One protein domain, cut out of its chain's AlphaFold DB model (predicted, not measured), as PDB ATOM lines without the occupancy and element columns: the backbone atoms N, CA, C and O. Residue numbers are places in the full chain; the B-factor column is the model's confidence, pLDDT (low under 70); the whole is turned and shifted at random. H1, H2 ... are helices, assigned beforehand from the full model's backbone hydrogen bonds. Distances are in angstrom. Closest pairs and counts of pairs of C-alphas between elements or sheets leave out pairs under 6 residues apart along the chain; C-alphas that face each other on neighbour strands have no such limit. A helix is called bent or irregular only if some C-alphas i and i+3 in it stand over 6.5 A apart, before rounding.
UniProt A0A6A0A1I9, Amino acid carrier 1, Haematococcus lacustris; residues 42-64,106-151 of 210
ATOM      1  N   VAL A  42     148.934 177.525 190.457       89.81
ATOM      2  CA  VAL A  42     147.881 177.263 189.461       89.81
ATOM      3  C   VAL A  42     147.206 178.568 189.037       89.81
ATOM      4  O   VAL A  42     147.048 178.820 187.842       89.81
ATOM      5  N   PHE A  43     146.856 179.427 189.999       92.88
ATOM      6  CA  PHE A  43     146.274 180.735 189.703       92.88
ATOM      7  C   PHE A  43     147.235 181.621 188.901       92.88
ATOM      8  O   PHE A  43     146.826 182.222 187.910       92.88
ATOM      9  N   ALA A  44     148.515 181.663 189.276       89.94
ATOM     10  CA  ALA A  44     149.536 182.431 188.575       89.94
ATOM     11  C   ALA A  44     149.724 181.946 187.131       89.94
ATOM     12  O   ALA A  44     149.809 182.774 186.228       89.94
ATOM     13  N   GLY A  45     149.729 180.630 186.892       88.88
ATOM     14  CA  GLY A  45     149.812 180.063 185.543       88.88
ATOM     15  C   GLY A  45     148.610 180.438 184.670       88.88
ATOM     16  O   GLY A  45     148.782 180.871 183.526       88.88
ATOM     17  N   LEU A  46     147.395 180.348 185.223       91.69
ATOM     18  CA  LEU A  46     146.170 180.766 184.534       91.69
ATOM     19  C   LEU A  46     146.168 182.271 184.243       91.69
ATOM     20  O   LEU A  46     145.891 182.681 183.116       91.69
ATOM     21  N   TRP A  47     146.515 183.090 185.237       92.50
ATOM     22  CA  TRP A  47     146.569 184.542 185.100       92.50
ATOM     23  C   TRP A  47     147.617 184.978 184.080       92.50
ATOM     24  O   TRP A  47     147.329 185.823 183.241       92.50
ATOM     25  N   ASN A  48     148.811 184.382 184.102       89.56
ATOM     26  CA  ASN A  48     149.875 184.698 183.153       89.56
ATOM     27  C   ASN A  48     149.458 184.365 181.711       89.56
ATOM     28  O   ASN A  48     149.634 185.184 180.807       89.56
ATOM     29  N   SER A  49     148.815 183.210 181.518       87.94
ATOM     30  CA  SER A  49     148.287 182.805 180.212       87.94
ATOM     31  C   SER A  49     147.205 183.776 179.723       87.94
ATOM     32  O   SER A  49     147.248 184.240 178.584       87.94
ATOM     33  N   LEU A  50     146.264 184.148 180.599       91.31
ATOM     34  CA  LEU A  50     145.187 185.081 180.267       91.31
ATOM     35  C   LEU A  50     145.704 186.502 180.005       91.31
ATOM     36  O   LEU A  50     145.258 187.143 179.059       91.31
ATOM     37  N   ALA A  51     146.655 186.983 180.806       90.81
ATOM     38  CA  ALA A  51     147.272 188.293 180.641       90.81
ATOM     39  C   ALA A  51     148.046 188.379 179.321       90.81
ATOM     40  O   ALA A  51     147.921 189.371 178.610       90.81
ATOM     41  N   THR A  52     148.778 187.323 178.955       88.25
ATOM     42  CA  THR A  52     149.503 187.259 177.679       88.25
ATOM     43  C   THR A  52     148.539 187.287 176.496       88.25
ATOM     44  O   THR A  52     148.711 188.088 175.577       88.25
ATOM     45  N   LEU A  53     147.479 186.473 176.528       87.62
ATOM     46  CA  LEU A  53     146.454 186.481 175.480       87.62
ATOM     47  C   LEU A  53     145.719 187.826 175.407       87.62
ATOM     48  O   LEU A  53     145.531 188.368 174.320       87.62
ATOM     49  N   GLY A  54     145.352 188.395 176.556       88.69
ATOM     50  CA  GLY A  54     144.713 189.706 176.650       88.69
ATOM     51  C   GLY A  54     145.598 190.826 176.107       88.69
ATOM     52  O   GLY A  54     145.115 191.678 175.368       88.69
ATOM     53  N   PHE A  55     146.900 190.788 176.396       87.88
ATOM     54  CA  PHE A  55     147.882 191.722 175.849       87.88
ATOM     55  C   PHE A  55     147.971 191.628 174.322       87.88
ATOM     56  O   PHE A  55     147.949 192.656 173.648       87.88
ATOM     57  N   CYS A  56     147.983 190.415 173.761       86.19
ATOM     58  CA  CYS A  56     147.979 190.223 172.309       86.19
ATOM     59  C   CYS A  56     146.720 190.818 171.657       86.19
ATOM     60  O   CYS A  56     146.799 191.555 170.675       86.19
ATOM     61  N   VAL A  57     145.542 190.549 172.228       83.75
ATOM     62  CA  VAL A  57     144.272 191.094 171.719       83.75
ATOM     63  C   VAL A  57     144.239 192.620 171.834       83.75
ATOM     64  O   VAL A  57     143.822 193.294 170.894       83.75
ATOM     65  N   MET A  58     144.712 193.171 172.954       85.00
ATOM     66  CA  MET A  58     144.789 194.615 173.179       85.00
ATOM     67  C   MET A  58     145.700 195.296 172.153       85.00
ATOM     68  O   MET A  58     145.296 196.293 171.558       85.00
ATOM     69  N   LEU A  59     146.875 194.726 171.871       80.25
ATOM     70  CA  LEU A  59     147.781 195.241 170.842       80.25
ATOM     71  C   LEU A  59     147.142 195.240 169.450       80.25
ATOM     72  O   LEU A  59     147.203 196.246 168.744       80.25
ATOM     73  N   LEU A  60     146.495 194.138 169.061       75.81
ATOM     74  CA  LEU A  60     145.833 194.035 167.757       75.81
ATOM     75  C   LEU A  60     144.657 195.008 167.613       75.81
ATOM     76  O   LEU A  60     144.418 195.506 166.511       75.81
ATOM     77  N   TRP A  61     143.947 195.291 168.709       74.75
ATOM     78  CA  TRP A  61     142.848 196.256 168.741       74.75
ATOM     79  C   TRP A  61     143.344 197.702 168.648       74.75
ATOM     80  O   TRP A  61     142.752 198.522 167.949       74.75
ATOM     81  N   VAL A  62     144.414 198.031 169.375       74.44
ATOM     82  CA  VAL A  62     144.954 199.395 169.436       74.44
ATOM     83  C   VAL A  62     145.726 199.757 168.168       74.44
ATOM     84  O   VAL A  62     145.809 200.936 167.840       74.44
ATOM     85  N   ALA A  63     146.256 198.779 167.425       62.72
ATOM     86  CA  ALA A  63     146.977 199.023 166.181       62.72
ATOM     87  C   ALA A  63     146.035 199.548 165.067       62.72
ATOM     88  O   ALA A  63     145.236 198.785 164.525       62.72
ATOM     89  N   PRO A  64     146.152 200.827 164.644       55.22
ATOM     90  CA  PRO A  64     145.299 201.418 163.612       55.22
ATOM     91  C   PRO A  64     145.693 200.990 162.187       55.22
ATOM     92  O   PRO A  64     144.933 201.210 161.244       55.22
ATOM     93  N   TYR A 106     162.561 172.699 182.047       80.88
ATOM     94  CA  TYR A 106     161.989 171.385 181.712       80.88
ATOM     95  C   TYR A 106     162.361 170.284 182.728       80.88
ATOM     96  O   TYR A 106     161.508 169.485 183.106       80.88
ATOM     97  N   ASP A 107     163.605 170.276 183.209       83.06
ATOM     98  CA  ASP A 107     164.147 169.222 184.083       83.06
ATOM     99  C   ASP A 107     163.459 169.183 185.458       83.06
ATOM    100  O   ASP A 107     163.092 168.125 185.969       83.06
ATOM    101  N   SER A 108     163.147 170.358 186.015       82.06
ATOM    102  CA  SER A 108     162.412 170.467 187.280       82.06
ATOM    103  C   SER A 108     161.022 169.831 187.206       82.06
ATOM    104  O   SER A 108     160.541 169.293 188.198       82.06
ATOM    105  N   CYS A 109     160.377 169.846 186.033       78.25
ATOM    106  CA  CYS A 109     159.063 169.233 185.850       78.25
ATOM    107  C   CYS A 109     159.134 167.705 185.940       78.25
ATOM    108  O   CYS A 109     158.215 167.096 186.476       78.25
ATOM    109  N   VAL A 110     160.225 167.094 185.465       81.75
ATOM    110  CA  VAL A 110     160.436 165.640 185.548       81.75
ATOM    111  C   VAL A 110     160.614 165.216 187.002       81.75
ATOM    112  O   VAL A 110     159.963 164.274 187.445       81.75
ATOM    113  N   HIS A 111     161.406 165.971 187.764       79.75
ATOM    114  CA  HIS A 111     161.598 165.726 189.192       79.75
ATOM    115  C   HIS A 111     160.300 165.854 190.003       79.75
ATOM    116  O   HIS A 111     160.048 165.039 190.883       79.75
ATOM    117  N   PHE A 112     159.424 166.810 189.678       77.25
ATOM    118  CA  PHE A 112     158.119 166.921 190.344       77.25
ATOM    119  C   PHE A 112     157.128 165.821 189.964       77.25
ATOM    120  O   PHE A 112     156.153 165.595 190.683       77.25
ATOM    121  N   CYS A 113     157.347 165.125 188.849       78.31
ATOM    122  CA  CYS A 113     156.448 164.058 188.445       78.31
ATOM    123  C   CYS A 113     156.636 162.771 189.263       78.31
ATOM    124  O   CYS A 113     155.716 161.956 189.284       78.31
ATOM    125  N   GLU A 114     157.742 162.604 189.999       75.31
ATOM    126  CA  GLU A 114     157.950 161.451 190.895       75.31
ATOM    127  C   GLU A 114     156.888 161.367 192.005       75.31
ATOM    128  O   GLU A 114     156.544 160.281 192.469       75.31
ATOM    129  N   GLU A 115     156.309 162.508 192.380       76.62
ATOM    130  CA  GLU A 115     155.273 162.620 193.410       76.62
ATOM    131  C   GLU A 115     153.843 162.581 192.831       76.62
ATOM    132  O   GLU A 115     152.859 162.696 193.568       76.62
ATOM    133  N   THR A 116     153.698 162.426 191.509       78.12
ATOM    134  CA  THR A 116     152.387 162.398 190.846       78.12
ATOM    135  C   THR A 116     151.797 160.994 190.769       78.12
ATOM    136  O   THR A 116     152.489 159.991 190.598       78.12
ATOM    137  N   VAL A 117     150.469 160.925 190.884       70.44
ATOM    138  CA  VAL A 117     149.716 159.689 190.650       70.44
ATOM    139  C   VAL A 117     149.908 159.287 189.186       70.44
ATOM    140  O   VAL A 117     149.545 160.044 188.291       70.44
ATOM    141  N   ASP A 118     150.466 158.097 188.969       76.38
ATOM    142  CA  ASP A 118     150.778 157.527 187.648       76.38
ATOM    143  C   ASP A 118     151.905 158.244 186.868       76.38
ATOM    144  O   ASP A 118     151.802 158.568 185.678       76.38
ATOM    145  N   ALA A 119     153.030 158.466 187.558       74.19
ATOM    146  CA  ALA A 119     154.238 159.106 187.032       74.19
ATOM    147  C   ALA A 119     154.783 158.478 185.731       74.19
ATOM    148  O   ALA A 119     155.373 159.175 184.907       74.19
ATOM    149  N   GLY A 120     154.588 157.175 185.503       77.38
ATOM    150  CA  GLY A 120     155.135 156.496 184.323       77.38
ATOM    151  C   GLY A 120     154.525 156.974 183.001       77.38
ATOM    152  O   GLY A 120     155.241 157.134 182.014       77.38
ATOM    153  N   SER A 121     153.213 157.230 182.974       80.00
ATOM    154  CA  SER A 121     152.504 157.642 181.755       80.00
ATOM    155  C   SER A 121     152.295 159.157 181.682       80.00
ATOM    156  O   SER A 121     152.488 159.767 180.629       80.00
ATOM    157  N   MET A 122     151.953 159.786 182.811       81.31
ATOM    158  CA  MET A 122     151.543 161.193 182.839       81.31
ATOM    159  C   MET A 122     152.711 162.169 182.632       81.31
ATOM    160  O   MET A 122     152.510 163.239 182.057       81.31
ATOM    161  N   THR A 123     153.935 161.790 183.015       84.00
ATOM    162  CA  THR A 123     155.143 162.626 182.856       84.00
ATOM    163  C   THR A 123     155.478 162.900 181.391       84.00
ATOM    164  O   THR A 123     155.815 164.021 181.024       84.00
ATOM    165  N   GLY A 124     155.358 161.895 180.517       85.69
ATOM    166  CA  GLY A 124     155.645 162.076 179.090       85.69
ATOM    167  C   GLY A 124     154.663 163.044 178.428       85.69
ATOM    168  O   GLY A 124     155.060 163.954 177.700       85.69
ATOM    169  N   TRP A 125     153.372 162.887 178.732       86.19
ATOM    170  CA  TRP A 125     152.324 163.762 178.210       86.19
ATOM    171  C   TRP A 125     152.406 165.185 178.768       86.19
ATOM    172  O   TRP A 125     152.154 166.130 178.018       86.19
ATOM    173  N   SER A 126     152.786 165.359 180.040       83.94
ATOM    174  CA  SER A 126     152.907 166.686 180.656       83.94
ATOM    175  C   SER A 126     153.997 167.526 179.988       83.94
ATOM    176  O   SER A 126     153.762 168.697 179.699       83.94
ATOM    177  N   ILE A 127     155.140 166.922 179.644       87.06
ATOM    178  CA  ILE A 127     156.236 167.601 178.937       87.06
ATOM    179  C   ILE A 127     155.788 168.041 177.539       87.06
ATOM    180  O   ILE A 127     155.967 169.202 177.172       87.06
ATOM    181  N   ILE A 128     155.175 167.139 176.764       89.62
ATOM    182  CA  ILE A 128     154.726 167.445 175.397       89.62
ATOM    183  C   ILE A 128     153.668 168.555 175.418       89.62
ATOM    184  O   ILE A 128     153.750 169.503 174.636       89.62
ATOM    185  N   ALA A 129     152.701 168.471 176.336       88.12
ATOM    186  CA  ALA A 129     151.661 169.481 176.486       88.12
ATOM    187  C   ALA A 129     152.228 170.836 176.947       88.12
ATOM    188  O   ALA A 129     151.825 171.872 176.416       88.12
ATOM    189  N   ALA A 130     153.184 170.844 177.882       85.75
ATOM    190  CA  ALA A 130     153.817 172.065 178.378       85.75
ATOM    191  C   ALA A 130     154.620 172.778 177.280       85.75
ATOM    192  O   ALA A 130     154.433 173.976 177.059       85.75
ATOM    193  N   VAL A 131     155.457 172.040 176.543       88.25
ATOM    194  CA  VAL A 131     156.238 172.591 175.424       88.25
ATOM    195  C   VAL A 131     155.314 173.061 174.299       88.25
ATOM    196  O   VAL A 131     155.504 174.151 173.764       88.25
ATOM    197  N   GLY A 132     154.275 172.283 173.977       89.50
ATOM    198  CA  GLY A 132     153.288 172.647 172.962       89.50
ATOM    199  C   GLY A 132     152.544 173.942 173.297       89.50
ATOM    200  O   GLY A 132     152.469 174.841 172.459       89.50
ATOM    201  N   MET A 133     152.042 174.085 174.529       86.75
ATOM    202  CA  MET A 133     151.352 175.310 174.954       86.75
ATOM    203  C   MET A 133     152.290 176.521 175.033       86.75
ATOM    204  O   MET A 133     151.888 177.619 174.639       86.75
ATOM    205  N   ALA A 134     153.536 176.337 175.481       86.69
ATOM    206  CA  ALA A 134     154.536 177.404 175.496       86.69
ATOM    207  C   ALA A 134     154.869 177.888 174.076       86.69
ATOM    208  O   ALA A 134     154.897 179.095 173.828       86.69
ATOM    209  N   PHE A 135     155.042 176.959 173.128       87.50
ATOM    210  CA  PHE A 135     155.287 177.285 171.726       87.50
ATOM    211  C   PHE A 135     154.118 178.056 171.104       87.50
ATOM    212  O   PHE A 135     154.332 179.103 170.499       87.50
ATOM    213  N   LEU A 136     152.879 177.586 171.293       88.50
ATOM    214  CA  LEU A 136     151.693 178.256 170.754       88.50
ATOM    215  C   LEU A 136     151.515 179.662 171.335       88.50
ATOM    216  O   LEU A 136     151.300 180.614 170.586       88.50
ATOM    217  N   THR A 137     151.648 179.809 172.654       86.50
ATOM    218  CA  THR A 137     151.484 181.107 173.327       86.50
ATOM    219  C   THR A 137     152.583 182.089 172.911       86.50
ATOM    220  O   THR A 137     152.291 183.243 172.599       86.50
ATOM    221  N   GLY A 138     153.834 181.626 172.832       84.50
ATOM    222  CA  GLY A 138     154.959 182.430 172.357       84.50
ATOM    223  C   GLY A 138     154.815 182.844 170.892       84.50
ATOM    224  O   GLY A 138     155.054 184.002 170.558       84.50
ATOM    225  N   LEU A 139     154.353 181.938 170.025       85.94
ATOM    226  CA  LEU A 139     154.124 182.233 168.611       85.94
ATOM    227  C   LEU A 139     153.039 183.300 168.428       85.94
ATOM    228  O   LEU A 139     153.234 184.243 167.665       85.94
ATOM    229  N   VAL A 140     151.921 183.189 169.152       86.38
ATOM    230  CA  VAL A 140     150.842 184.190 169.115       86.38
ATOM    231  C   VAL A 140     151.345 185.552 169.594       86.38
ATOM    232  O   VAL A 140     151.072 186.559 168.941       86.38
ATOM    233  N   ALA A 141     152.127 185.592 170.676       85.69
ATOM    234  CA  ALA A 141     152.705 186.832 171.188       85.69
ATOM    235  C   ALA A 141     153.691 187.478 170.202       85.69
ATOM    236  O   ALA A 141     153.605 188.680 169.946       85.69
ATOM    237  N   LEU A 142     154.583 186.688 169.595       84.06
ATOM    238  CA  LEU A 142     155.538 187.172 168.594       84.06
ATOM    239  C   LEU A 142     154.833 187.695 167.339       84.06
ATOM    240  O   LEU A 142     155.181 188.769 166.843       84.06
ATOM    241  N   LEU A 143     153.817 186.982 166.845       83.06
ATOM    242  CA  LEU A 143     153.023 187.429 165.701       83.06
ATOM    243  C   LEU A 143     152.275 188.724 166.031       83.06
ATOM    244  O   LEU A 143     152.370 189.687 165.273       83.06
ATOM    245  N   SER A 144     151.596 188.782 167.179       83.38
ATOM    246  CA  SER A 144     150.876 189.978 167.630       83.38
ATOM    247  C   SER A 144     151.792 191.197 167.725       83.38
ATOM    248  O   SER A 144     151.418 192.283 167.280       83.38
ATOM    249  N   LEU A 145     152.994 191.025 168.280       79.88
ATOM    250  CA  LEU A 145     153.974 192.099 168.375       79.88
ATOM    251  C   LEU A 145     154.430 192.546 166.984       79.88
ATOM    252  O   LEU A 145     154.422 193.738 166.693       79.88
ATOM    253  N   THR A 146     154.758 191.599 166.101       78.75
ATOM    254  CA  THR A 146     155.272 191.912 164.760       78.75
ATOM    255  C   THR A 146     154.233 192.628 163.895       78.75
ATOM    256  O   THR A 146     154.570 193.582 163.199       78.75
ATOM    257  N   PHE A 147     152.955 192.243 163.982       74.44
ATOM    258  CA  PHE A 147     151.867 192.937 163.281       74.44
ATOM    259  C   PHE A 147     151.601 194.351 163.815       74.44
ATOM    260  O   PHE A 147     151.145 195.207 163.054       74.44
ATOM    261  N   SER A 148     151.899 194.600 165.095       75.69
ATOM    262  CA  SER A 148     151.727 195.901 165.747       75.69
ATOM    263  C   SER A 148     152.908 196.861 165.532       75.69
ATOM    264  O   SER A 148     152.792 198.043 165.877       75.69
ATOM    265  N   LEU A 149     154.040 196.405 164.980       70.00
ATOM    266  CA  LEU A 149     155.200 197.259 164.704       70.00
ATOM    267  C   LEU A 149     154.903 198.221 163.542       70.00
ATOM    268  O   LEU A 149     154.767 197.816 162.392       70.00
ATOM    269  N   GLN A 150     154.814 199.521 163.835       64.94
ATOM    270  CA  GLN A 150     154.425 200.536 162.843       64.94
ATOM    271  C   GLN A 150     155.614 201.264 162.196       64.94
ATOM    272  O   GLN A 150     155.553 201.554 161.004       64.94
ATOM    273  N   SER A 151     156.698 201.542 162.932       60.88
ATOM    274  CA  SER A 151     157.860 202.273 162.396       60.88
ATOM    275  C   SER A 151     159.144 201.996 163.186       60.88
ATOM    276  O   SER A 151     159.281 202.479 164.309       60.88
TER     277      SER A 151
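What this domain is: This is residues 42 to 64 and 106 to 151 of the 210 residues of the protein "Amino acid carrier 1" of Haematococcus lacustris (UniProt A0A6A0A1I9). A long, straight helix, H3, makes the axis of a rod; a second long helix, H1, packs on its last part, running the same way in a narrow V, and a short helix, H2, folds back on its first part as a helical hairpin. The two helices sit at different stretches of H3 and are apart from each other, and residues 42 to 48 of H1 stick out free. The printed part has 69 residues with three named helices, in the order H1, H2, H3, and no named strand; the class is all helix. It is only just loose, close to extended, with a radius of gyration of the C-alphas of 16.3 A, and the C-alphas span 50 by 20 by 15 A.

Where its parts are: H1 covers residues 42 to 62 and is 30.0 A long from first to last C-alpha; it begins at C-alpha 42, at (147.881, 177.263, 189.461). H2, residues 106 to 113, measures 11.4 A and begins at C-alpha 106, at (161.989, 171.385, 181.712). H3, the longest, takes residues 119 to 148 over 42.6 A and ends at C-alpha 148, at (151.727, 195.901, 165.747). H3 is neither bent nor irregular, but only just: C-alphas 120 and 123 are 6.3 A apart.

How they stand to each other: H1 and H3 touch, and H3 does so with residues 137 to 148 alone. Their closest C-alphas are those of Cys 56 and Ser 144, 5.5 A apart. They run the same way at a shallow tilt of 23 degrees. H2 and H3 form a helical hairpin over a tight link of 5 residues. H3 touches H2 with residues 119 to 127 alone, and the closest C-alphas, those of Cys 113 and Ala 119, are 5.6 A apart. H2 and H3 run opposite ways at a tilt of 38 degrees, only just steep. H1 and H2 are apart. In H1 every O i to N i+4 pair is within hydrogen-bond range; in H2 3 of 4 such pairs are, and in H3 23 of 26.

The domain as a whole: The two C-alphas farthest apart, those of Asp 118 and Ser 151, are 51.9 A from each other. Residues 65 to 105 are cut out and not printed, and C-alphas 64 and 106 are 38.8 A apart across the cut. The link from H1 to H2 is the link across the cut. The mean pLDDT of the printed part is 82.2; residues 63 to 64 and 150 to 151 are under 70.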